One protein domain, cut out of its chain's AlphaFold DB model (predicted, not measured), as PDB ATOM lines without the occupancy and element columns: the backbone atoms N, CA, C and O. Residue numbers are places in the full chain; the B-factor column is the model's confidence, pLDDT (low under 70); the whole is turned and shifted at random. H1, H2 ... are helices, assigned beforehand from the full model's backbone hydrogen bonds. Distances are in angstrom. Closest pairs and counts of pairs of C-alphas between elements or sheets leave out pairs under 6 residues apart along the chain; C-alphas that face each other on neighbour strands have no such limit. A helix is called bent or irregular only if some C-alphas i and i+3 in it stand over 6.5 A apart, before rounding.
ATOM      1  N   TRP A   2     -10.413 -54.831  43.040       74.75
ATOM      2  CA  TRP A   2     -11.195 -54.824  41.784       74.75
ATOM      3  C   TRP A   2     -12.155 -53.639  41.632       74.75
ATOM      4  O   TRP A   2     -12.195 -53.012  40.577       74.75
ATOM      5  N   THR A   3     -12.849 -53.265  42.703       79.31
ATOM      6  CA  THR A   3     -13.730 -52.092  42.723       79.31
ATOM      7  C   THR A   3     -13.006 -50.794  42.355       79.31
ATOM      8  O   THR A   3     -13.514 -50.005  41.565       79.31
ATOM      9  N   GLN A   4     -11.794 -50.606  42.881       82.69
ATOM     10  CA  GLN A   4     -10.991 -49.389  42.728       82.69
ATOM     11  C   GLN A   4     -10.423 -49.245  41.311       82.69
ATOM     12  O   GLN A   4     -10.309 -48.137  40.802       82.69
ATOM     13  N   ILE A   5     -10.059 -50.369  40.679       85.81
ATOM     14  CA  ILE A   5      -9.384 -50.381  39.369       85.81
ATOM     15  C   ILE A   5     -10.314 -50.634  38.184       85.81
ATOM     16  O   ILE A   5      -9.949 -50.278  37.070       85.81
ATOM     17  N   MET A   6     -11.477 -51.253  38.400       88.69
ATOM     18  CA  MET A   6     -12.393 -51.637  37.320       88.69
ATOM     19  C   MET A   6     -13.776 -51.027  37.510       88.69
ATOM     20  O   MET A   6     -14.222 -50.276  36.652       88.69
ATOM     21  N   VAL A   7     -14.449 -51.307  38.632       92.12
ATOM     22  CA  VAL A   7     -15.874 -50.964  38.791       92.12
ATOM     23  C   VAL A   7     -16.096 -49.452  38.842       92.12
ATOM     24  O   VAL A   7     -16.873 -48.930  38.049       92.12
ATOM     25  N   LEU A   8     -15.401 -48.730  39.727       93.19
ATOM     26  CA  LEU A   8     -15.569 -47.277  39.851       93.19
ATOM     27  C   LEU A   8     -15.122 -46.522  38.589       93.19
ATOM     28  O   LEU A   8     -15.891 -45.679  38.127       93.19
ATOM     29  N   PRO A   9     -13.958 -46.830  37.974       94.38
ATOM     30  CA  PRO A   9     -13.602 -46.248  36.682       94.38
ATOM     31  C   PRO A   9     -14.619 -46.555  35.578       94.38
ATOM     32  O   PRO A   9     -14.946 -45.661  34.806       94.38
ATOM     33  N   ALA A  10     -15.151 -47.780  35.504       95.38
ATOM     34  CA  ALA A  10     -16.145 -48.140  34.493       95.38
ATOM     35  C   ALA A  10     -17.446 -47.350  34.673       95.38
ATOM     36  O   ALA A  10     -17.938 -46.776  33.707       95.38
ATOM     37  N   ILE A  11     -17.970 -47.260  35.900       94.94
ATOM     38  CA  ILE A  11     -19.175 -46.469  36.183       94.94
ATOM     39  C   ILE A  11     -18.929 -44.990  35.858       94.94
ATOM     40  O   ILE A  11     -19.754 -44.371  35.195       94.94
ATOM     41  N   PHE A  12     -17.774 -44.441  36.246       95.06
ATOM     42  CA  PHE A  12     -17.387 -43.075  35.889       95.06
ATOM     43  C   PHE A  12     -17.359 -42.853  34.370       95.06
ATOM     44  O   PHE A  12     -17.900 -41.862  33.882       95.06
ATOM     45  N   LEU A  13     -16.759 -43.774  33.608       95.19
ATOM     46  CA  LEU A  13     -16.705 -43.685  32.148       95.19
ATOM     47  C   LEU A  13     -18.091 -43.807  31.507       95.19
ATOM     48  O   LEU A  13     -18.343 -43.144  30.505       95.19
ATOM     49  N   LEU A  14     -18.990 -44.609  32.081       94.31
ATOM     50  CA  LEU A  14     -20.374 -44.730  31.621       94.31
ATOM     51  C   LEU A  14     -21.168 -43.446  31.885       94.31
ATOM     52  O   LEU A  14     -21.845 -42.962  30.980       94.31
ATOM     53  N   SER A  15     -21.019 -42.835  33.066       92.50
ATOM     54  CA  SER A  15     -21.568 -41.502  33.345       92.50
ATOM     55  C   SER A  15     -21.039 -40.451  32.369       92.50
ATOM     56  O   SER A  15     -21.806 -39.662  31.817       92.50
ATOM     57  N   LEU A  16     -19.731 -40.471  32.101       92.88
ATOM     58  CA  LEU A  16     -19.088 -39.548  31.172       92.88
ATOM     59  C   LEU A  16     -19.556 -39.770  29.722       92.88
ATOM     60  O   LEU A  16     -19.767 -38.803  28.993       92.88
ATOM     61  N   ALA A  17     -19.778 -41.021  29.309       92.06
ATOM     62  CA  ALA A  17     -20.330 -41.359  27.999       92.06
ATOM     63  C   ALA A  17     -21.769 -40.842  27.834       92.06
ATOM     64  O   ALA A  17     -22.095 -40.277  26.792       92.06
ATOM     65  N   CYS A  18     -22.605 -40.934  28.879       88.62
ATOM     66  CA  CYS A  18     -23.940 -40.320  28.891       88.62
ATOM     67  C   CYS A  18     -23.902 -38.787  28.765       88.62
ATOM     68  O   CYS A  18     -24.888 -38.184  28.349       88.62
ATOM     69  N   ALA A  19     -22.765 -38.167  29.083       88.06
ATOM     70  CA  ALA A  19     -22.497 -36.747  28.897       88.06
ATOM     71  C   ALA A  19     -21.664 -36.445  27.631       88.06
ATOM     72  O   ALA A  19     -20.941 -35.447  27.582       88.06
ATOM     73  N   ASN A  20     -21.736 -37.304  26.606       89.50
ATOM     74  CA  ASN A  20     -21.011 -37.164  25.334       89.50
ATOM     75  C   ASN A  20     -19.492 -37.008  25.502       89.50
ATOM     76  O   ASN A  20     -18.847 -36.237  24.793       89.50
ATOM     77  N   TYR A  21     -18.917 -37.725  26.468       91.25
ATOM     78  CA  TYR A  21     -17.494 -37.681  26.796       91.25
ATOM     79  C   TYR A  21     -16.973 -36.301  27.226       91.25
ATOM     80  O   TYR A  21     -15.774 -36.031  27.146       91.25
ATOM     81  N   SER A  22     -17.858 -35.433  27.721       92.12
ATOM     82  CA  SER A  22     -17.523 -34.073  28.130       92.12
ATOM     83  C   SER A  22     -17.802 -33.849  29.613       92.12
ATOM     84  O   SER A  22     -18.944 -33.945  30.061       92.12
ATOM     85  N   ILE A  23     -16.768 -33.487  30.383       90.06
ATOM     86  CA  ILE A  23     -16.958 -33.096  31.788       90.06
ATOM     87  C   ILE A  23     -17.783 -31.813  31.889       90.06
ATOM     88  O   ILE A  23     -18.657 -31.745  32.744       90.06
ATOM     89  N   SER A  24     -17.567 -30.821  31.019       88.00
ATOM     90  CA  SER A  24     -18.391 -29.605  31.035       88.00
ATOM     91  C   SER A  24     -19.848 -29.915  30.688       88.00
ATOM     92  O   SER A  24     -20.740 -29.486  31.409       88.00
ATOM     93  N   GLY A  25     -20.089 -30.767  29.686       86.81
ATOM     94  CA  GLY A  25     -21.445 -31.226  29.358       86.81
ATOM     95  C   GLY A  25     -22.103 -32.003  30.505       86.81
ATOM     96  O   GLY A  25     -23.306 -31.874  30.751       86.81
ATOM     97  N   TRP A  26     -21.313 -32.770  31.265       90.38
ATOM     98  CA  TRP A  26     -21.797 -33.452  32.462       90.38
ATOM     99  C   TRP A  26     -22.142 -32.459  33.573       90.38
ATOM    100  O   TRP A  26     -23.174 -32.625  34.215       90.38
ATOM    101  N   VAL A  27     -21.337 -31.413  33.781       89.69
ATOM    102  CA  VAL A  27     -21.619 -30.338  34.752       89.69
ATOM    103  C   VAL A  27     -22.930 -29.636  34.414       89.69
ATOM    104  O   VAL A  27     -23.773 -29.489  35.300       89.69
ATOM    105  N   ASP A  28     -23.140 -29.279  33.147       86.31
ATOM    106  CA  ASP A  28     -24.366 -28.612  32.695       86.31
ATOM    107  C   ASP A  28     -25.588 -29.496  32.966       86.31
ATOM    108  O   ASP A  28     -26.552 -29.073  33.608       86.31
ATOM    109  N   THR A  29     -25.499 -30.777  32.595       83.06
ATOM    110  CA  THR A  29     -26.545 -31.767  32.885       83.06
ATOM    111  C   THR A  29     -26.777 -31.895  34.391       83.06
ATOM    112  O   THR A  29     -27.918 -31.891  34.856       83.06
ATOM    113  N   ALA A  30     -25.698 -31.958  35.171       83.94
ATOM    114  CA  ALA A  30     -25.752 -32.183  36.603       83.94
ATOM    115  C   ALA A  30     -26.295 -31.000  37.404       83.94
ATOM    116  O   ALA A  30     -26.857 -31.195  38.482       83.94
ATOM    117  N   SER A  31     -26.136 -29.792  36.871       77.81
ATOM    118  CA  SER A  31     -26.628 -28.553  37.468       77.81
ATOM    119  C   SER A  31     -28.152 -28.411  37.398       77.81
ATOM    120  O   SER A  31     -28.733 -27.709  38.220       77.81
ATOM    121  N   SER A  32     -28.796 -29.095  36.447       71.81
ATOM    122  CA  SER A  32     -30.227 -28.943  36.183       71.81
ATOM    123  C   SER A  32     -31.105 -29.773  37.127       71.81
ATOM    124  O   SER A  32     -32.018 -29.244  37.754       71.81
ATOM    125  N   THR A  33     -30.858 -31.083  37.222       74.50
ATOM    126  CA  THR A  33     -31.695 -32.033  37.971       74.50
ATOM    127  C   THR A  33     -31.050 -33.428  38.000       74.50
ATOM    128  O   THR A  33     -30.249 -33.792  37.134       74.50
ATOM    129  N   TRP A  34     -31.401 -34.245  38.998       80.12
ATOM    130  CA  TRP A  34     -31.050 -35.676  39.042       80.12
ATOM    131  C   TRP A  34     -31.898 -36.539  38.086       80.12
ATOM    132  O   TRP A  34     -31.546 -37.686  37.795       80.12
ATOM    133  N   PHE A  35     -32.983 -35.962  37.572       77.75
ATOM    134  CA  PHE A  35     -33.947 -36.557  36.653       77.75
ATOM    135  C   PHE A  35     -33.953 -35.761  35.348       77.75
ATOM    136  O   PHE A  35     -34.484 -34.657  35.303       77.75
ATOM    137  N   THR A  36     -33.344 -36.297  34.296       67.19
ATOM    138  CA  THR A  36     -33.266 -35.636  32.983       67.19
ATOM    139  C   THR A  36     -34.441 -36.040  32.089       67.19
ATOM    140  O   THR A  36     -35.148 -37.003  32.385       67.19
ATOM    141  N   ALA A  37     -34.619 -35.357  30.952       60.84
ATOM    142  CA  ALA A  37     -35.610 -35.732  29.933       60.84
ATOM    143  C   ALA A  37     -35.413 -37.163  29.385       60.84
ATOM    144  O   ALA A  37     -36.371 -37.791  28.945       60.84
ATOM    145  N   ASN A  38     -34.191 -37.699  29.478       60.34
ATOM    146  CA  ASN A  38     -33.833 -39.055  29.052       60.34
ATOM    147  C   ASN A  38     -33.901 -40.086  30.200       60.34
ATOM    148  O   ASN A  38     -33.428 -41.210  30.049       60.34
ATOM    149  N   GLY A  39     -34.465 -39.712  31.355       66.44
ATOM    150  CA  GLY A  39     -34.576 -40.553  32.546       66.44
ATOM    151  C   GLY A  39     -33.626 -40.159  33.681       66.44
ATOM    152  O   GLY A  39     -33.032 -39.076  33.702       66.44
ATOM    153  N   GLN A  40     -33.513 -41.044  34.674       70.62
ATOM    154  CA  GLN A  40     -32.619 -40.857  35.821       70.62
ATOM    155  C   GLN A  40     -31.157 -40.855  35.368       70.62
ATOM    156  O   GLN A  40     -30.786 -41.607  34.466       70.62
ATOM    157  N   ARG A  41     -30.304 -40.068  36.040       85.25
ATOM    158  CA  ARG A  41     -28.836 -40.128  35.900       85.25
ATOM    159  C   ARG A  41     -28.293 -41.434  36.499       85.25
ATOM    160  O   ARG A  41     -27.593 -41.427  37.505       85.25
ATOM    161  N   PHE A  42     -28.690 -42.560  35.911       89.75
ATOM    162  CA  PHE A  42     -28.573 -43.902  36.475       89.75
ATOM    163  C   PHE A  42     -27.148 -44.219  36.926       89.75
ATOM    164  O   PHE A  42     -26.946 -44.607  38.071       89.75
ATOM    165  N   TRP A  43     -26.153 -43.963  36.076       92.12
ATOM    166  CA  TRP A  43     -24.754 -44.238  36.404       92.12
ATOM    167  C   TRP A  43     -24.204 -43.363  37.535       92.12
ATOM    168  O   TRP A  43     -23.362 -43.823  38.302       92.12
ATOM    169  N   ASP A  44     -24.743 -42.158  37.727       92.88
ATOM    170  CA  ASP A  44     -24.359 -41.283  38.839       92.88
ATOM    171  C   ASP A  44     -24.898 -41.824  40.164       92.88
ATOM    172  O   ASP A  44     -24.167 -41.887  41.154       92.88
ATOM    173  N   TRP A  45     -26.141 -42.311  40.160       92.62
ATOM    174  CA  TRP A  45     -26.710 -43.048  41.287       92.62
ATOM    175  C   TRP A  45     -25.951 -44.351  41.549       92.62
ATOM    176  O   TRP A  45     -25.637 -44.652  42.699       92.62
ATOM    177  N   CYS A  46     -25.588 -45.107  40.509       94.00
ATOM    178  CA  CYS A  46     -24.763 -46.303  40.661       94.00
ATOM    179  C   CYS A  46     -23.417 -45.975  41.302       94.00
ATOM    180  O   CYS A  46     -23.009 -46.677  42.221       94.00
ATOM    181  N   PHE A  47     -22.737 -44.913  40.863       95.06
ATOM    182  CA  PHE A  47     -21.471 -44.501  41.461       95.06
ATOM    183  C   PHE A  47     -21.663 -44.164  42.939       95.06
ATOM    184  O   PHE A  47     -20.905 -44.647  43.776       95.06
ATOM    185  N   PHE A  48     -22.705 -43.394  43.264       95.00
ATOM    186  CA  PHE A  48     -23.046 -43.044  44.638       95.00
ATOM    187  C   PHE A  48     -23.274 -44.279  45.518       95.00
ATOM    188  O   PHE A  48     -22.643 -44.411  46.567       95.00
ATOM    189  N   TYR A  49     -24.118 -45.214  45.077       94.81
ATOM    190  CA  TYR A  49     -24.428 -46.421  45.843       94.81
ATOM    191  C   TYR A  49     -23.250 -47.380  45.944       94.81
ATOM    192  O   TYR A  49     -23.015 -47.931  47.013       94.81
ATOM    193  N   VAL A  50     -22.496 -47.576  44.863       95.19
ATOM    194  CA  VAL A  50     -21.349 -48.486  44.860       95.19
ATOM    195  C   VAL A  50     -20.235 -47.911  45.725       95.19
ATOM    196  O   VAL A  50     -19.792 -48.574  46.657       95.19
ATOM    197  N   PHE A  51     -19.808 -46.669  45.481       94.94
ATOM    198  CA  PHE A  51     -18.746 -46.042  46.269       94.94
ATOM    199  C   PHE A  51     -19.139 -45.919  47.745       94.94
ATOM    200  O   PHE A  51     -18.388 -46.349  48.617       94.94
ATOM    201  N   GLY A  52     -20.334 -45.392  48.032       94.88
ATOM    202  CA  GLY A  52     -20.833 -45.261  49.400       94.88
ATOM    203  C   GLY A  52     -21.030 -46.609  50.089       94.88
ATOM    204  O   GLY A  52     -20.624 -46.771  51.237       94.88
ATOM    205  N   GLY A  53     -21.587 -47.590  49.377       93.94
ATOM    206  CA  GLY A  53     -21.821 -48.942  49.874       93.94
ATOM    207  C   GLY A  53     -20.535 -49.624  50.322       93.94
ATOM    208  O   GLY A  53     -20.488 -50.107  51.446       93.94
ATOM    209  N   TYR A  54     -19.472 -49.568  49.514       90.88
ATOM    210  CA  TYR A  54     -18.171 -50.124  49.900       90.88
ATOM    211  C   TYR A  54     -17.564 -49.416  51.113       90.88
ATOM    212  O   TYR A  54     -17.031 -50.067  52.007       90.88
ATOM    213  N   MET A  55     -17.673 -48.086  51.186       93.31
ATOM    214  CA  MET A  55     -17.160 -47.349  52.343       93.31
ATOM    215  C   MET A  55     -17.911 -47.727  53.631       93.31
ATOM    216  O   MET A  55     -17.299 -47.826  54.691       93.31
ATOM    217  N   VAL A  56     -19.229 -47.938  53.551       94.00
ATOM    218  CA  VAL A  56     -20.055 -48.378  54.687       94.00
ATOM    219  C   VAL A  56     -19.788 -49.840  55.043       94.00
ATOM    220  O   VAL A  56     -19.661 -50.157  56.223       94.00
ATOM    221  N   GLU A  57     -19.668 -50.721  54.051       92.62
ATOM    222  CA  GLU A  57     -19.311 -52.128  54.247       92.62
ATOM    223  C   GLU A  57     -18.001 -52.240  55.029       92.62
ATOM    224  O   GLU A  57     -17.965 -52.910  56.061       92.62
ATOM    225  N   ASP A  58     -16.963 -51.504  54.620       89.06
ATOM    226  CA  ASP A  58     -15.663 -51.549  55.285       89.06
ATOM    227  C   ASP A  58     -15.727 -51.072  56.745       89.06
ATOM    228  O   ASP A  58     -15.018 -51.600  57.604       89.06
ATOM    229  N   LEU A  59     -16.610 -50.113  57.053       90.50
ATOM    230  CA  LEU A  59     -16.846 -49.625  58.416       90.50
ATOM    231  C   LEU A  59     -17.568 -50.642  59.308       90.50
ATOM    232  O   LEU A  59     -17.342 -50.654  60.519       90.50
ATOM    233  N   ILE A  60     -18.455 -51.456  58.733       91.38
ATOM    234  CA  ILE A  60     -19.275 -52.428  59.469       91.38
ATOM    235  C   ILE A  60     -18.532 -53.757  59.627       91.38
ATOM    236  O   ILE A  60     -18.544 -54.355  60.704       91.38
ATOM    237  N   VAL A  61     -17.900 -54.230  58.554       90.69
ATOM    238  CA  VAL A  61     -17.321 -55.576  58.467       90.69
ATOM    239  C   VAL A  61     -15.918 -55.623  59.072       90.69
ATOM    240  O   VAL A  61     -15.558 -56.611  59.717       90.69
ATOM    241  N   PHE A  62     -15.117 -54.565  58.910       87.50
ATOM    242  CA  PHE A  62     -13.715 -54.568  59.320       87.50
ATOM    243  C   PHE A  62     -13.434 -53.621  60.490       87.50
ATOM    244  O   PHE A  62     -13.935 -52.505  60.586       87.50
ATOM    245  N   ARG A  63     -12.523 -54.035  61.381       88.75
ATOM    246  CA  ARG A  63     -11.953 -53.137  62.398       88.75
ATOM    247  C   ARG A  63     -10.873 -52.264  61.768       88.75
ATOM    248  O   ARG A  63      -9.693 -52.617  61.767       88.75
ATOM    249  N   LEU A  64     -11.290 -51.127  61.224       86.69
ATOM    250  CA  LEU A  64     -10.384 -50.173  60.594       86.69
ATOM    251  C   LEU A  64      -9.495 -49.485  61.639       86.69
ATOM    252  O   LEU A  64      -9.952 -49.047  62.695       86.69
ATOM    253  N   GLY A  65      -8.207 -49.337  61.325       87.38
ATOM    254  CA  GLY A  65      -7.328 -48.472  62.111       87.38
ATOM    255  C   GLY A  65      -7.803 -47.008  62.051       87.38
ATOM    256  O   GLY A  65      -8.402 -46.618  61.047       87.38
ATOM    257  N   PRO A  66      -7.484 -46.160  63.049       87.00
ATOM    258  CA  PRO A  66      -8.030 -44.796  63.159       87.00
ATOM    259  C   PRO A  66      -7.851 -43.948  61.895       87.00
ATOM    260  O   PRO A  66      -8.716 -43.174  61.503       87.00
ATOM    261  N   MET A  67      -6.718 -44.133  61.225       84.62
ATOM    262  CA  MET A  67      -6.382 -43.421  60.004       84.62
ATOM    263  C   MET A  67      -7.260 -43.827  58.810       84.62
ATOM    264  O   MET A  67      -7.691 -42.980  58.031       84.62
ATOM    265  N   LEU A  68      -7.526 -45.126  58.670       85.69
ATOM    266  CA  LEU A  68      -8.369 -45.660  57.603       85.69
ATOM    267  C   LEU A  68      -9.847 -45.360  57.882       85.69
ATOM    268  O   LEU A  68     -10.580 -45.022  56.960       85.69
ATOM    269  N   LEU A  69     -10.244 -45.374  59.156       89.56
ATOM    270  CA  LEU A  69     -11.560 -44.938  59.616       89.56
ATOM    271  C   LEU A  69     -11.842 -43.475  59.236       89.56
ATOM    272  O   LEU A  69     -12.851 -43.189  58.599       89.56
ATOM    273  N   LEU A  70     -10.925 -42.553  59.560       89.00
ATOM    274  CA  LEU A  70     -11.053 -41.140  59.177       89.00
ATOM    275  C   LEU A  70     -11.129 -40.955  57.657       89.00
ATOM    276  O   LEU A  70     -11.865 -40.094  57.181       89.00
ATOM    277  N   HIS A  71     -10.395 -41.770  56.897       90.50
ATOM    278  CA  HIS A  71     -10.486 -41.769  55.442       90.50
ATOM    279  C   HIS A  71     -11.886 -42.168  54.956       90.50
ATOM    280  O   HIS A  71     -12.476 -41.427  54.181       90.50
ATOM    281  N   HIS A  72     -12.458 -43.263  55.460       93.12
ATOM    282  CA  HIS A  72     -13.788 -43.726  55.041       93.12
ATOM    283  C   HIS A  72     -14.886 -42.727  55.412       93.12
ATOM    284  O   HIS A  72     -15.722 -42.383  54.578       93.12
ATOM    285  N   ILE A  73     -14.837 -42.186  56.634       93.31
ATOM    286  CA  ILE A  73     -15.770 -41.144  57.084       93.31
ATOM    287  C   ILE A  73     -15.658 -39.904  56.193       93.31
ATOM    288  O   ILE A  73     -16.674 -39.368  55.757       93.31
ATOM    289  N   GLY A  74     -14.439 -39.460  55.878       93.75
ATOM    290  CA  GLY A  74     -14.235 -38.328  54.980       93.75
ATOM    291  C   GLY A  74     -14.719 -38.607  53.551       93.75
ATOM    292  O   GLY A  74     -15.300 -37.718  52.936       93.75
ATOM    293  N   CYS A  75     -14.545 -39.829  53.034       94.81
ATOM    294  CA  CYS A  75     -15.040 -40.236  51.718       94.81
ATOM    295  C   CYS A  75     -16.569 -40.192  51.671       94.81
ATOM    296  O   CYS A  75     -17.127 -39.642  50.726       94.81
ATOM    297  N   LEU A  76     -17.241 -40.692  52.712       96.06
ATOM    298  CA  LEU A  76     -18.697 -40.619  52.844       96.06
ATOM    299  C   LEU A  76     -19.190 -39.176  52.981       96.06
ATOM    300  O   LEU A  76     -20.141 -38.792  52.304       96.06
ATOM    301  N   ALA A  77     -18.527 -38.356  53.798       95.19
ATOM    302  CA  ALA A  77     -18.873 -36.947  53.952       95.19
ATOM    303  C   ALA A  77     -18.716 -36.178  52.630       95.19
ATOM    304  O   ALA A  77     -19.612 -35.431  52.238       95.19
ATOM    305  N   GLY A  78     -17.609 -36.400  51.914       94.56
ATOM    306  CA  GLY A  78     -17.371 -35.829  50.591       94.56
ATOM    307  C   GLY A  78     -18.401 -36.292  49.563       94.56
ATOM    308  O   GLY A  78     -18.915 -35.466  48.814       94.56
ATOM    309  N   LEU A  79     -18.754 -37.582  49.576       95.62
ATOM    310  CA  LEU A  79     -19.770 -38.166  48.702       95.62
ATOM    311  C   LEU A  79     -21.142 -37.525  48.926       95.62
ATOM    312  O   LEU A  79     -21.756 -37.058  47.969       95.62
ATOM    313  N   MET A  80     -21.610 -37.468  50.178       94.00
ATOM    314  CA  MET A  80     -22.896 -36.845  50.514       94.00
ATOM    315  C   MET A  80     -22.907 -35.369  50.133       94.00
ATOM    316  O   MET A  80     -23.877 -34.877  49.563       94.00
ATOM    317  N   PHE A  81     -21.817 -34.660  50.414       92.19
ATOM    318  CA  PHE A  81     -21.695 -33.254  50.073       92.19
ATOM    319  C   PHE A  81     -21.756 -33.027  48.556       92.19
ATOM    320  O   PHE A  81     -22.553 -32.219  48.085       92.19
ATOM    321  N   ALA A  82     -20.960 -33.760  47.775       91.31
ATOM    322  CA  ALA A  82     -20.933 -33.614  46.324       91.31
ATOM    323  C   ALA A  82     -22.266 -34.010  45.675       91.31
ATOM    324  O   ALA A  82     -22.725 -33.335  44.760       91.31
ATOM    325  N   PHE A  83     -22.905 -35.076  46.155       90.12
ATOM    326  CA  PHE A  83     -24.142 -35.579  45.563       90.12
ATOM    327  C   PHE A  83     -25.381 -34.781  45.994       90.12
ATOM    328  O   PHE A  83     -26.274 -34.549  45.192       90.12
ATOM    329  N   VAL A  84     -25.465 -34.324  47.243       87.94
ATOM    330  CA  VAL A  84     -26.680 -33.659  47.753       87.94
ATOM    331  C   VAL A  84     -26.551 -32.140  47.728       87.94
ATOM    332  O   VAL A  84     -27.448 -31.447  47.258       87.94
ATOM    333  N   VAL A  85     -25.436 -31.612  48.233       87.12
ATOM    334  CA  VAL A  85     -25.244 -30.162  48.413       87.12
ATOM    335  C   VAL A  85     -24.758 -29.509  47.124       87.12
ATOM    336  O   VAL A  85     -25.047 -28.344  46.863       87.12
ATOM    337  N   CYS A  86     -24.006 -30.258  46.319       86.19
ATOM    338  CA  CYS A  86     -23.221 -29.701  45.232       86.19
ATOM    339  C   CYS A  86     -23.361 -30.461  43.893       86.19
ATOM    340  O   CYS A  86     -22.338 -30.835  43.311       86.19
ATOM    341  N   PRO A  87     -24.580 -30.656  43.342       86.19
ATOM    342  CA  PRO A  87     -24.799 -31.499  42.159       86.19
ATOM    343  C   PRO A  87     -23.936 -31.145  40.944       86.19
ATOM    344  O   PRO A  87     -23.383 -32.033  40.303       86.19
ATOM    345  N   ALA A  88     -23.741 -29.853  40.660       86.62
ATOM    346  CA  ALA A  88     -22.885 -29.397  39.559       86.62
ATOM    347  C   ALA A  88     -21.398 -29.767  39.753       86.62
ATOM    348  O   ALA A  88     -20.637 -29.832  38.794       86.62
ATOM    349  N   GLY A  89     -20.967 -30.019  40.991       89.56
ATOM    350  CA  GLY A  89     -19.607 -30.437  41.328       89.56
ATOM    351  C   GLY A  89     -19.403 -31.951  41.249       89.56
ATOM    352  O   GLY A  89     -18.268 -32.420  41.321       89.56
ATOM    353  N   TRP A  90     -20.484 -32.715  41.064       92.38
ATOM    354  CA  TRP A  90     -20.468 -34.172  40.992       92.38
ATOM    355  C   TRP A  90     -19.476 -34.760  39.974       92.38
ATOM    356  O   TRP A  90     -18.754 -35.691  40.346       92.38
ATOM    357  N   PRO A  91     -19.366 -34.240  38.732       93.75
ATOM    358  CA  PRO A  91     -18.437 -34.796  37.744       93.75
ATOM    359  C   PRO A  91     -16.979 -34.709  38.209       93.75
ATOM    360  O   PRO A  91     -16.221 -35.676  38.121       93.75
ATOM    361  N   TYR A  92     -16.602 -33.560  38.775       95.12
ATOM    362  CA  TYR A  92     -15.259 -33.324  39.297       95.12
ATOM    363  C   TYR A  92     -14.985 -34.128  40.568       95.12
ATOM    364  O   TYR A  92     -13.896 -34.682  40.713       95.12
ATOM    365  N   PHE A  93     -15.968 -34.239  41.467       94.81
ATOM    366  CA  PHE A  93     -15.859 -35.111  42.635       94.81
ATOM    367  C   PHE A  93     -15.617 -36.564  42.215       94.81
ATOM    368  O   PHE A  93     -14.671 -37.186  42.692       94.81
ATOM    369  N   SER A  94     -16.419 -37.082  41.282       95.50
ATOM    370  CA  SER A  94     -16.318 -38.465  40.804       95.50
ATOM    371  C   SER A  94     -14.963 -38.730  40.146       95.50
ATOM    372  O   SER A  94     -14.309 -39.725  40.459       95.50
ATOM    373  N   ALA A  95     -14.484 -37.803  39.308       95.94
ATOM    374  CA  ALA A  95     -13.153 -37.881  38.704       95.94
ATOM    375  C   ALA A  95     -12.034 -37.887  39.763       95.94
ATOM    376  O   ALA A  95     -11.117 -38.708  39.702       95.94
ATOM    377  N   GLY A  96     -12.123 -37.005  40.764       96.12
ATOM    378  CA  GLY A  96     -11.162 -36.935  41.863       96.12
ATOM    379  C   GLY A  96     -11.168 -38.187  42.744       96.12
ATOM    380  O   GLY A  96     -10.103 -38.690  43.103       96.12
ATOM    381  N   ALA A  97     -12.351 -38.729  43.043       95.69
ATOM    382  CA  ALA A  97     -12.514 -39.972  43.790       95.69
ATOM    383  C   ALA A  97     -11.891 -41.155  43.035       95.69
ATOM    384  O   ALA A  97     -11.075 -41.876  43.604       95.69
ATOM    385  N   VAL A  98     -12.170 -41.301  41.734       95.69
ATOM    386  CA  VAL A  98     -11.539 -42.329  40.887       95.69
ATOM    387  C   VAL A  98     -10.017 -42.167  40.850       95.69
ATOM    388  O   VAL A  98      -9.291 -43.156  40.975       95.69
ATOM    389  N   ALA A  99      -9.513 -40.935  40.737       96.19
ATOM    390  CA  ALA A  99      -8.078 -40.675  40.781       96.19
ATOM    391  C   ALA A  99      -7.466 -41.147  42.109       96.19
ATOM    392  O   ALA A  99      -6.466 -41.872  42.106       96.19
ATOM    393  N   PHE A 100      -8.073 -40.795  43.247       94.75
ATOM    394  CA  PHE A 100      -7.643 -41.284  44.556       94.75
ATOM    395  C   PHE A 100      -7.682 -42.814  44.646       94.75
ATOM    396  O   PHE A 100      -6.695 -43.418  45.069       94.75
ATOM    397  N   GLU A 101      -8.752 -43.462  44.200       93.06
ATOM    398  CA  GLU A 101      -8.856 -44.923  44.240       93.06
ATOM    399  C   GLU A 101      -7.766 -45.612  43.414       93.06
ATOM    400  O   GLU A 101      -7.173 -46.593  43.871       93.06
ATOM    401  N   PHE A 102      -7.394 -45.046  42.264       90.81
ATOM    402  CA  PHE A 102      -6.295 -45.569  41.455       90.81
ATOM    403  C   PHE A 102      -4.964 -45.580  42.224       90.81
ATOM    404  O   PHE A 102      -4.266 -46.593  42.256       90.81
ATOM    405  N   GLY A 103      -4.622 -44.491  42.922       90.56
ATOM    406  CA  GLY A 103      -3.416 -44.451  43.760       90.56
ATOM    407  C   GLY A 103      -3.454 -45.450  44.923       90.56
ATOM    408  O   GLY A 103      -2.440 -46.068  45.257       90.56
ATOM    409  N   SER A 104      -4.633 -45.646  45.517       90.88
ATOM    410  CA  SER A 104      -4.850 -46.582  46.628       90.88
ATOM    411  C   SER A 104      -4.829 -48.048  46.171       90.88
ATOM    412  O   SER A 104      -4.379 -48.922  46.910       90.88
ATOM    413  N   ALA A 105      -5.202 -48.342  44.927       91.31
ATOM    414  CA  ALA A 105      -5.067 -49.683  44.368       91.31
ATOM    415  C   ALA A 105      -3.600 -50.140  44.292       91.31
ATOM    416  O   ALA A 105      -3.289 -51.295  44.589       91.31
ATOM    417  N   LEU A 106      -2.675 -49.229  43.967       92.31
ATOM    418  CA  LEU A 106      -1.244 -49.546  43.954       92.31
ATOM    419  C   LEU A 106      -0.669 -49.707  45.370       92.31
ATOM    420  O   LEU A 106       0.302 -50.445  45.539       92.31
ATOM    421  N   LEU A 107      -1.280 -49.091  46.392       91.25
ATOM    422  CA  LEU A 107      -0.970 -49.410  47.791       91.25
ATOM    423  C   LEU A 107      -1.328 -50.866  48.098       91.25
ATOM    424  O   LEU A 107      -0.509 -51.582  48.668       91.25
ATOM    425  N   ASN A 108      -2.513 -51.318  47.681       90.88
ATOM    426  CA  ASN A 108      -2.935 -52.708  47.868       90.88
ATOM    427  C   ASN A 108      -1.976 -53.683  47.173       90.88
ATOM    428  O   ASN A 108      -1.559 -54.672  47.776       90.88
ATOM    429  N   LEU A 109      -1.534 -53.363  45.952       91.75
ATOM    430  CA  LEU A 109      -0.526 -54.163  45.255       91.75
ATOM    431  C   LEU A 109       0.823 -54.178  45.995       91.75
ATOM    432  O   LEU A 109       1.466 -55.223  46.097       91.75
ATOM    433  N   TYR A 110       1.244 -53.041  46.552       91.81
ATOM    434  CA  TYR A 110       2.445 -52.964  47.382       91.81
ATOM    435  C   TYR A 110       2.324 -53.781  48.675       91.81
ATOM    436  O   TYR A 110       3.288 -54.440  49.057       91.81
ATOM    437  N   CYS A 111       1.156 -53.803  49.319       89.88
ATOM    438  CA  CYS A 111       0.912 -54.638  50.496       89.88
ATOM    439  C   CYS A 111       1.028 -56.140  50.184       89.88
ATOM    440  O   CYS A 111       1.483 -56.892  51.042       89.88
ATOM    441  N   LEU A 112       0.679 -56.566  48.963       92.06
ATOM    442  CA  LEU A 112       0.855 -57.950  48.505       92.06
ATOM    443  C   LEU A 112       2.316 -58.278  48.163       92.06
ATOM    444  O   LEU A 112       2.787 -59.375  48.455       92.06
ATOM    445  N   TYR A 113       3.052 -57.326  47.580       92.62
ATOM    446  CA  TYR A 113       4.441 -57.521  47.145       92.62
ATOM    447  C   TYR A 113       5.414 -56.501  47.760       92.62
ATOM    448  O   TYR A 113       6.141 -55.810  47.031       92.62
ATOM    449  N   PRO A 114       5.524 -56.432  49.101       90.69
ATOM    450  CA  PRO A 114       6.271 -55.374  49.784       90.69
ATOM    451  C   PRO A 114       7.783 -55.471  49.564       90.69
ATOM    452  O   PRO A 114       8.527 -54.555  49.883       90.69
ATOM    453  N   HIS A 115       8.296 -56.579  49.035       88.50
ATOM    454  CA  HIS A 115       9.727 -56.738  48.774       88.50
ATOM    455  C   HIS A 115      10.166 -56.152  47.425       88.50
ATOM    456  O   HIS A 115      11.361 -55.913  47.221       88.50
ATOM    457  N   SER A 116       9.223 -55.892  46.515       91.69
ATOM    458  CA  SER A 116       9.530 -55.407  45.172       91.69
ATOM    459  C   SER A 116       9.743 -53.896  45.155       91.69
ATOM    460  O   SER A 116       8.834 -53.103  45.404       91.69
ATOM    461  N   ARG A 117      10.959 -53.475  44.785       89.69
ATOM    462  CA  ARG A 117      11.278 -52.049  44.603       89.69
ATOM    463  C   ARG A 117      10.491 -51.426  43.453       89.69
ATOM    464  O   ARG A 117      10.180 -50.244  43.526       89.69
ATOM    465  N   TYR A 118      10.171 -52.206  42.422       93.75
ATOM    466  CA  TYR A 118       9.370 -51.738  41.294       93.75
ATOM    467  C   TYR A 118       7.954 -51.385  41.742       93.75
ATOM    468  O   TYR A 118       7.476 -50.299  41.437       93.75
ATOM    469  N   VAL A 119       7.332 -52.249  42.551       93.88
ATOM    470  CA  VAL A 119       5.986 -52.008  43.086       93.88
ATOM    471  C   VAL A 119       5.981 -50.812  44.043       93.88
ATOM    472  O   VAL A 119       5.079 -49.985  43.966       93.88
ATOM    473  N   LEU A 120       7.019 -50.643  44.874       93.94
ATOM    474  CA  LEU A 120       7.163 -49.455  45.729       93.94
ATOM    475  C   LEU A 120       7.214 -48.152  44.920       93.94
ATOM    476  O   LEU A 120       6.570 -47.173  45.290       93.94
ATOM    477  N   TRP A 121       8.006 -48.113  43.847       95.12
ATOM    478  CA  TRP A 121       8.122 -46.912  43.022       95.12
ATOM    479  C   TRP A 121       6.872 -46.665  42.186       95.12
ATOM    480  O   TRP A 121       6.439 -45.521  42.100       95.12
ATOM    481  N   ALA A 122       6.244 -47.715  41.650       95.12
ATOM    482  CA  ALA A 122       4.949 -47.604  40.985       95.12
ATOM    483  C   ALA A 122       3.882 -47.039  41.936       95.12
ATOM    484  O   ALA A 122       3.169 -46.107  41.572       95.12
ATOM    485  N   TYR A 123       3.835 -47.530  43.177       94.56
ATOM    486  CA  TYR A 123       2.988 -46.987  44.233       94.56
ATOM    487  C   TYR A 123       3.292 -45.512  44.517       94.56
ATOM    488  O   TYR A 123       2.378 -44.694  44.496       94.56
ATOM    489  N   ALA A 124       4.558 -45.142  44.723       95.69
ATOM    490  CA  ALA A 124       4.926 -43.764  45.046       95.69
ATOM    491  C   ALA A 124       4.606 -42.772  43.915       95.69
ATOM    492  O   ALA A 124       4.078 -41.684  44.172       95.69
ATOM    493  N   SER A 125       4.892 -43.152  42.669       96.25
ATOM    494  CA  SER A 125       4.558 -42.352  41.490       96.25
ATOM    495  C   SER A 125       3.045 -42.234  41.322       96.25
ATOM    496  O   SER A 125       2.533 -41.123  41.232       96.25
ATOM    497  N   SER A 126       2.317 -43.355  41.379       95.50
ATOM    498  CA  SER A 126       0.853 -43.372  41.266       95.50
ATOM    499  C   SER A 126       0.179 -42.556  42.372       95.50
ATOM    500  O   SER A 126      -0.735 -41.775  42.110       95.50
ATOM    501  N   MET A 127       0.672 -42.643  43.609       95.94
ATOM    502  CA  MET A 127       0.169 -41.851  44.730       95.94
ATOM    503  C   MET A 127       0.345 -40.345  44.491       95.94
ATOM    504  O   MET A 127      -0.580 -39.567  44.709       95.94
ATOM    505  N   THR A 128       1.505 -39.934  43.976       96.69
ATOM    506  CA  THR A 128       1.788 -38.523  43.672       96.69
ATOM    507  C   THR A 128       0.909 -38.016  42.525       96.69
ATOM    508  O   THR A 128       0.268 -36.974  42.655       96.69
ATOM    509  N   CYS A 129       0.825 -38.771  41.424       97.38
ATOM    510  CA  CYS A 129       0.008 -38.411  40.264       97.38
ATOM    511  C   CYS A 129      -1.487 -38.372  40.602       97.38
ATOM    512  O   CYS A 129      -2.163 -37.416  40.237       97.38
ATOM    513  N   SER A 130      -1.995 -39.361  41.344       97.19
ATOM    514  CA  SER A 130      -3.397 -39.382  41.786       97.19
ATOM    515  C   SER A 130      -3.736 -38.220  42.715       97.19
ATOM    516  O   SER A 130      -4.789 -37.612  42.559       97.19
ATOM    517  N   ASN A 131      -2.844 -37.873  43.649       97.62
ATOM    518  CA  ASN A 131      -3.020 -36.706  44.515       97.62
ATOM    519  C   ASN A 131      -3.078 -35.404  43.708       97.62
ATOM    520  O   ASN A 131      -3.942 -34.567  43.963       97.62
ATOM    521  N   ALA A 132      -2.190 -35.240  42.725       97.88
ATOM    522  CA  ALA A 132      -2.199 -34.074  41.849       97.88
ATOM    523  C   ALA A 132      -3.490 -34.001  41.019       97.88
ATOM    524  O   ALA A 132      -4.142 -32.960  40.995       97.88
ATOM    525  N   ALA A 133      -3.902 -35.113  40.405       97.75
ATOM    526  CA  ALA A 133      -5.131 -35.189  39.617       97.75
ATOM    527  C   ALA A 133      -6.380 -34.870  40.456       97.75
ATOM    528  O   ALA A 133      -7.215 -34.073  40.036       97.75
ATOM    529  N   ALA A 134      -6.483 -35.419  41.669       97.06
ATOM    530  CA  ALA A 134      -7.584 -35.114  42.576       97.06
ATOM    531  C   ALA A 134      -7.569 -33.650  43.047       97.06
ATOM    532  O   ALA A 134      -8.623 -33.020  43.126       97.06
ATOM    533  N   GLY A 135      -6.386 -33.078  43.293       97.44
ATOM    534  CA  GLY A 135      -6.231 -31.652  43.591       97.44
ATOM    535  C   GLY A 135      -6.724 -30.759  42.449       97.44
ATOM    536  O   GLY A 135      -7.456 -29.803  42.693       97.44
ATOM    537  N   LEU A 136      -6.394 -31.107  41.200       97.38
ATOM    538  CA  LEU A 136      -6.893 -30.409  40.011       97.38
ATOM    539  C   LEU A 136      -8.413 -30.542  39.866       97.38
ATOM    540  O   LEU A 136      -9.079 -29.549  39.581       97.38
ATOM    541  N   CYS A 137      -8.976 -31.726  40.121       96.56
ATOM    542  CA  CYS A 137     -10.426 -31.930  40.113       96.56
ATOM    543  C   CYS A 137     -11.121 -31.079  41.186       96.56
ATOM    544  O   CYS A 137     -12.122 -30.430  40.899       96.56
ATOM    545  N   CYS A 138     -10.572 -31.014  42.401       95.94
ATOM    546  CA  CYS A 138     -11.104 -30.156  43.460       95.94
ATOM    547  C   CYS A 138     -11.017 -28.669  43.089       95.94
ATOM    548  O   CYS A 138     -11.964 -27.923  43.333       95.94
ATOM    549  N   ALA A 139      -9.910 -28.226  42.489       94.94
ATOM    550  CA  ALA A 139      -9.785 -26.854  42.010       94.94
ATOM    551  C   ALA A 139     -10.836 -26.548  40.932       94.94
ATOM    552  O   ALA A 139     -11.532 -25.540  41.027       94.94
ATOM    553  N   ALA A 140     -11.017 -27.447  39.962       93.12
ATOM    554  CA  ALA A 140     -12.035 -27.312  38.923       93.12
ATOM    555  C   ALA A 140     -13.458 -27.276  39.507       93.12
ATOM    556  O   ALA A 140     -14.249 -26.411  39.137       93.12
ATOM    557  N   MET A 141     -13.762 -28.131  40.489       90.75
ATOM    558  CA  MET A 141     -15.032 -28.113  41.222       90.75
ATOM    559  C   MET A 141     -15.283 -26.747  41.872       90.75
ATOM    560  O   MET A 141     -16.332 -26.148  41.661       90.75
ATOM    561  N   VAL A 142     -14.301 -26.215  42.604       90.69
ATOM    562  CA  VAL A 142     -14.412 -24.922  43.298       90.69
ATOM    563  C   VAL A 142     -14.564 -23.749  42.322       90.69
ATOM    564  O   VAL A 142     -15.342 -22.828  42.583       90.69
ATOM    565  N   LEU A 143     -13.828 -23.770  41.207       87.81
ATOM    566  CA  LEU A 143     -13.828 -22.700  40.205       87.81
ATOM    567  C   LEU A 143     -15.071 -22.719  39.311       87.81
ATOM    568  O   LEU A 143     -15.565 -21.658  38.941       87.81
ATOM    569  N   SER A 144     -15.609 -23.902  39.008       79.62
ATOM    570  CA  SER A 144     -16.826 -24.058  38.198       79.62
ATOM    571  C   SER A 144     -18.101 -23.582  38.902       79.62
ATOM    572  O   SER A 144     -19.159 -23.512  38.283       79.62
ATOM    573  N   GLN A 145     -18.014 -23.221  40.185       76.44
ATOM    574  CA  GLN A 145     -19.160 -22.850  41.009       76.44
ATOM    575  C   GLN A 145     -18.988 -21.468  41.644       76.44
ATOM    576  O   GLN A 145     -18.851 -21.341  42.866       76.44
ATOM    577  N   PRO A 146     -18.991 -20.389  40.847       70.25
ATOM    578  CA  PRO A 146     -18.789 -19.040  41.363       70.25
ATOM    579  C   PRO A 146     -19.832 -18.663  42.427       70.25
ATOM    580  O   PRO A 146     -19.448 -18.078  43.439       70.25
ATOM    581  N   SER A 147     -21.086 -19.103  42.272       70.94
ATOM    582  CA  SER A 147     -22.201 -18.846  43.195       70.94
ATOM    583  C   SER A 147     -22.253 -19.750  44.434       70.94
ATOM    584  O   SER A 147     -23.039 -19.476  45.341       70.94
ATOM    585  N   ALA A 148     -21.440 -20.812  44.515       77.25
ATOM    586  CA  ALA A 148     -21.420 -21.663  45.702       77.25
ATOM    587  C   ALA A 148     -20.909 -20.885  46.924       77.25
ATOM    588  O   ALA A 148     -19.926 -20.139  46.838       77.25
ATOM    589  N   ALA A 149     -21.555 -21.104  48.073       83.62
ATOM    590  CA  ALA A 149     -21.173 -20.486  49.336       83.62
ATOM    591  C   ALA A 149     -19.686 -20.730  49.644       83.62
ATOM    592  O   ALA A 149     -19.157 -21.821  49.423       83.62
ATOM    593  N   ILE A 150     -19.010 -19.734  50.220       86.62
ATOM    594  CA  ILE A 150     -17.580 -19.831  50.566       86.62
ATOM    595  C   ILE A 150     -17.308 -21.061  51.446       86.62
ATOM    596  O   ILE A 150     -16.310 -21.751  51.245       86.62
ATOM    597  N   GLY A 151     -18.232 -21.395  52.355       86.12
ATOM    598  CA  GLY A 151     -18.145 -22.595  53.192       86.12
ATOM    599  C   GLY A 151     -18.087 -23.906  52.398       86.12
ATOM    600  O   GLY A 151     -17.302 -24.784  52.741       86.12
ATOM    601  N   ALA A 152     -18.835 -24.026  51.296       86.25
ATOM    602  CA  ALA A 152     -18.829 -25.202  50.421       86.25
ATOM    603  C   ALA A 152     -17.477 -25.382  49.704       86.25
ATOM    604  O   ALA A 152     -16.933 -26.490  49.614       86.25
ATOM    605  N   LYS A 153     -16.895 -24.268  49.248       89.06
ATOM    606  CA  LYS A 153     -15.566 -24.236  48.622       89.06
ATOM    607  C   LYS A 153     -14.473 -24.591  49.629       89.06
ATOM    608  O   LYS A 153     -13.632 -25.444  49.350       89.06
ATOM    609  N   ALA A 154     -14.531 -23.985  50.814       91.75
ATOM    610  CA  ALA A 154     -13.606 -24.255  51.908       91.75
ATOM    611  C   ALA A 154     -13.681 -25.717  52.367       91.75
ATOM    612  O   ALA A 154     -12.644 -26.348  52.552       91.75
ATOM    613  N   PHE A 155     -14.886 -26.281  52.491       93.00
ATOM    614  CA  PHE A 155     -15.077 -27.689  52.836       93.00
ATOM    615  C   PHE A 155     -14.396 -28.619  51.824       93.00
ATOM    616  O   PHE A 155     -13.589 -29.462  52.215       93.00
ATOM    617  N   SER A 156     -14.654 -28.418  50.529       92.12
ATOM    618  CA  SER A 156     -14.088 -29.249  49.454       92.12
ATOM    619  C   SER A 156     -12.556 -29.192  49.423       92.12
ATOM    620  O   SER A 156     -11.890 -30.229  49.348       92.12
ATOM    621  N   ALA A 157     -11.995 -27.982  49.537       94.00
ATOM    622  CA  ALA A 157     -10.552 -27.759  49.539       94.00
ATOM    623  C   ALA A 157      -9.877 -28.364  50.778       94.00
ATOM    624  O   ALA A 157      -8.863 -29.052  50.650       94.00
ATOM    625  N   THR A 158     -10.458 -28.161  51.966       94.94
ATOM    626  CA  THR A 158      -9.936 -28.720  53.218       94.94
ATOM    627  C   THR A 158      -9.978 -30.241  53.192       94.94
ATOM    628  O   THR A 158      -8.957 -30.872  53.446       94.94
ATOM    629  N   LEU A 159     -11.113 -30.845  52.826       94.75
ATOM    630  CA  LEU A 159     -11.257 -32.300  52.789       94.75
ATOM    631  C   LEU A 159     -10.255 -32.943  51.816       94.75
ATOM    632  O   LEU A 159      -9.510 -33.850  52.196       94.75
ATOM    633  N   THR A 160     -10.177 -32.426  50.585       95.88
ATOM    634  CA  THR A 160      -9.240 -32.924  49.565       95.88
ATOM    635  C   THR A 160      -7.788 -32.717  49.993       95.88
ATOM    636  O   THR A 160      -6.973 -33.634  49.882       95.88
ATOM    637  N   GLY A 161      -7.455 -31.537  50.524       96.12
ATOM    638  CA  GLY A 161      -6.117 -31.216  51.017       96.12
ATOM    639  C   GLY A 161      -5.687 -32.142  52.152       96.12
ATOM    640  O   GLY A 161      -4.590 -32.702  52.111       96.12
ATOM    641  N   THR A 162      -6.571 -32.385  53.122       94.88
ATOM    642  CA  THR A 162      -6.341 -33.348  54.201       94.88
ATOM    643  C   THR A 162      -6.068 -34.738  53.638       94.88
ATOM    644  O   THR A 162      -5.068 -35.345  54.019       94.88
ATOM    645  N   PHE A 163      -6.866 -35.232  52.688       94.56
ATOM    646  CA  PHE A 163      -6.615 -36.529  52.054       94.56
ATOM    647  C   PHE A 163      -5.290 -36.599  51.308       94.56
ATOM    648  O   PHE A 163      -4.546 -37.558  51.512       94.56
ATOM    649  N   ILE A 164      -4.942 -35.588  50.514       96.50
ATOM    650  CA  ILE A 164      -3.651 -35.542  49.816       96.50
ATOM    651  C   ILE A 164      -2.497 -35.624  50.820       96.50
ATOM    652  O   ILE A 164      -1.602 -36.459  50.667       96.50
ATOM    653  N   LEU A 165      -2.531 -34.807  51.877       95.38
ATOM    654  CA  LEU A 165      -1.482 -34.772  52.896       95.38
ATOM    655  C   LEU A 165      -1.343 -36.115  53.610       95.38
ATOM    656  O   LEU A 165      -0.239 -36.642  53.752       95.38
ATOM    657  N   LEU A 166      -2.468 -36.674  54.038       93.00
ATOM    658  CA  LEU A 166      -2.542 -37.943  54.740       93.00
ATOM    659  C   LEU A 166      -2.026 -39.102  53.877       93.00
ATOM    660  O   LEU A 166      -1.144 -39.848  54.311       93.00
ATOM    661  N   ARG A 167      -2.492 -39.207  52.629       92.81
ATOM    662  CA  ARG A 167      -2.069 -40.243  51.675       92.81
ATOM    663  C   ARG A 167      -0.586 -40.117  51.322       92.81
ATOM    664  O   ARG A 167       0.152 -41.106  51.355       92.81
ATOM    665  N   GLN A 168      -0.115 -38.899  51.046       95.88
ATOM    666  CA  GLN A 168       1.286 -38.658  50.702       95.88
ATOM    667  C   GLN A 168       2.218 -38.919  51.889       95.88
ATOM    668  O   GLN A 168       3.301 -39.479  51.707       95.88
ATOM    669  N   LYS A 169       1.801 -38.558  53.110       94.38
ATOM    670  CA  LYS A 169       2.538 -38.873  54.340       94.38
ATOM    671  C   LYS A 169       2.718 -40.382  54.489       94.38
ATOM    672  O   LYS A 169       3.855 -40.836  54.610       94.38
ATOM    673  N   THR A 170       1.637 -41.154  54.377       91.94
ATOM    674  CA  THR A 170       1.682 -42.621  54.445       91.94
ATOM    675  C   THR A 170       2.619 -43.213  53.390       91.94
ATOM    676  O   THR A 170       3.456 -44.060  53.703       91.94
ATOM    677  N   CYS A 171       2.550 -42.739  52.144       94.31
ATOM    678  CA  CYS A 171       3.472 -43.154  51.087       94.31
ATOM    679  C   CYS A 171       4.940 -42.853  51.428       94.31
ATOM    680  O   CYS A 171       5.805 -43.730  51.337       94.31
ATOM    681  N   ASN A 172       5.228 -41.630  51.876       96.00
ATOM    682  CA  ASN A 172       6.576 -41.217  52.254       96.00
ATOM    683  C   ASN A 172       7.141 -42.069  53.398       96.00
ATOM    684  O   ASN A 172       8.332 -42.397  53.381       96.00
ATOM    685  N   ASP A 173       6.310 -42.464  54.362       93.56
ATOM    686  CA  ASP A 173       6.718 -43.331  55.468       93.56
ATOM    687  C   ASP A 173       7.114 -44.733  54.978       93.56
ATOM    688  O   ASP A 173       8.175 -45.241  55.368       93.56
ATOM    689  N   TYR A 174       6.364 -45.321  54.037       91.25
ATOM    690  CA  TYR A 174       6.742 -46.588  53.395       91.25
ATOM    691  C   TYR A 174       8.061 -46.484  52.618       91.25
ATOM    692  O   TYR A 174       8.964 -47.310  52.801       91.25
ATOM    693  N   VAL A 175       8.234 -45.429  51.814       93.69
ATOM    694  CA  VAL A 175       9.479 -45.189  51.065       93.69
ATOM    695  C   VAL A 175      10.667 -45.018  52.020       93.69
ATOM    696  O   VAL A 175      11.738 -45.600  51.809       93.69
ATOM    697  N   ARG A 176      10.498 -44.257  53.110       93.81
ATOM    698  CA  ARG A 176      11.532 -44.060  54.140       93.81
ATOM    699  C   ARG A 176      11.894 -45.373  54.827       93.81
ATOM    700  O   ARG A 176      13.087 -45.650  54.980       93.81
ATOM    701  N   LYS A 177      10.906 -46.197  55.194       91.06
ATOM    702  CA  LYS A 177      11.119 -47.528  55.787       91.06
ATOM    703  C   LYS A 177      11.967 -48.409  54.866       91.06
ATOM    704  O   LYS A 177      12.964 -48.974  55.315       91.06
ATOM    705  N   HIS A 178      11.663 -48.435  53.570       89.25
ATOM    706  CA  HIS A 178      12.453 -49.190  52.596       89.25
ATOM    707  C   HIS A 178      13.881 -48.684  52.427       89.25
ATOM    708  O   HIS A 178      14.820 -49.482  52.390       89.25
ATOM    709  N   ARG A 179      14.073 -47.362  52.357       88.56
ATOM    710  CA  ARG A 179      15.415 -46.770  52.273       88.56
ATOM    711  C   ARG A 179      16.251 -47.112  53.507       88.56
ATOM    712  O   ARG A 179      17.429 -47.435  53.365       88.56
ATOM    713  N   ARG A 180      15.653 -47.090  54.705       90.19
ATOM    714  CA  ARG A 180      16.317 -47.499  55.957       90.19
ATOM    715  C   ARG A 180      16.707 -48.978  55.929       90.19
ATOM    716  O   ARG A 180      17.869 -49.286  56.177       90.19
TER     717      ARG A 180
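This is residues 2 to 180 of the 215 residues of an uncharacterized protein of Emiliania huxleyi (UniProt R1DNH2). An elongated bundle of six helices runs up and down, with H5 in the core: H1, H4 and H6 pack on it, H3 bridges H1 and H4, and H7 covers H6 and part of H4. The short H2 crosses the first part of H5 at one end of the bundle, beside a small loop at residues 35 to 40. The printed part has 179 residues with seven named helices, H1 to H7 in chain order, and no named strand; its class is all helix. It is compact, with a radius of gyration of the C-alphas of 16.7 A, and spans 57 by 32 by 31 A.

H1, residues 2 to 18, begins with C-alpha 2 at (-11.195, -54.824, 41.784) and is 23.2 A long; it is irregular, but only just, with C-alphas 5 and 8 6.9 A apart. H2 is residues 23 to 32, 14.6 A. H3, residues 42 to 61, measures 27.3 A, and H4, residues 66 to 85, 27.0 A. H5, residues 87 to 112, begins at (-24.799, -31.499, 42.159) and measures 37.4 A; it is irregular, with C-alphas 88 and 91 7.2 A apart, and has a kink of 26 degrees near residue 94. H6, residues 117 to 143, measures 38.9 A. H7, residues 150 to 180, is the longest at 44.1 A and ends with C-alpha 180 at (16.317, -47.499, 55.957).

H5 is the hub, touching four helices. With residues 94 to 105 alone it touches H1, closest at the C-alphas of Gln 4 and Glu 101, 5.2 A apart, at a shallow tilt of 24 degrees, opposite ways. With residues 87 to 92 alone it touches H2, closest at the C-alphas of Ser 31 and Ala 88, 4.4 A, at a steep tilt of 53 degrees. H4 and H5 form a helical hairpin, closest at the C-alphas of Ala 82 and Trp 90, 5.4 A. H5 and H6 form another, at 10 degrees, with the C-alphas of Gly 96 and Ala 134 4.1 A apart. H6 and H7 form a hairpin too, closest at the C-alphas of Asn 131 and Ile 164, 5.5 A. H4 touches H7, closest at the C-alphas of Gly 74 and Leu 159, 7.1 A. H3 touches H1, closest at the C-alphas of Ser 15 and Trp 43, 5.2 A, and forms a hairpin with H4, closest at the C-alphas of Met 55 and His 72, 5.6 A. H1 and H7 are apart. Every O i to N i+4 pair is within hydrogen-bond range in H3, H4, H6 and H7; the counts are 11 of 13 in H1, 5 of 6 in H2 and 19 of 22 in H5.

The C-alphas farthest apart, those of Ala 37 and Arg 180, are 59.3 A apart. The printed part has no cut and no long link. The mean pLDDT of the printed part is 90.3; residues 36 to 39 are under 70.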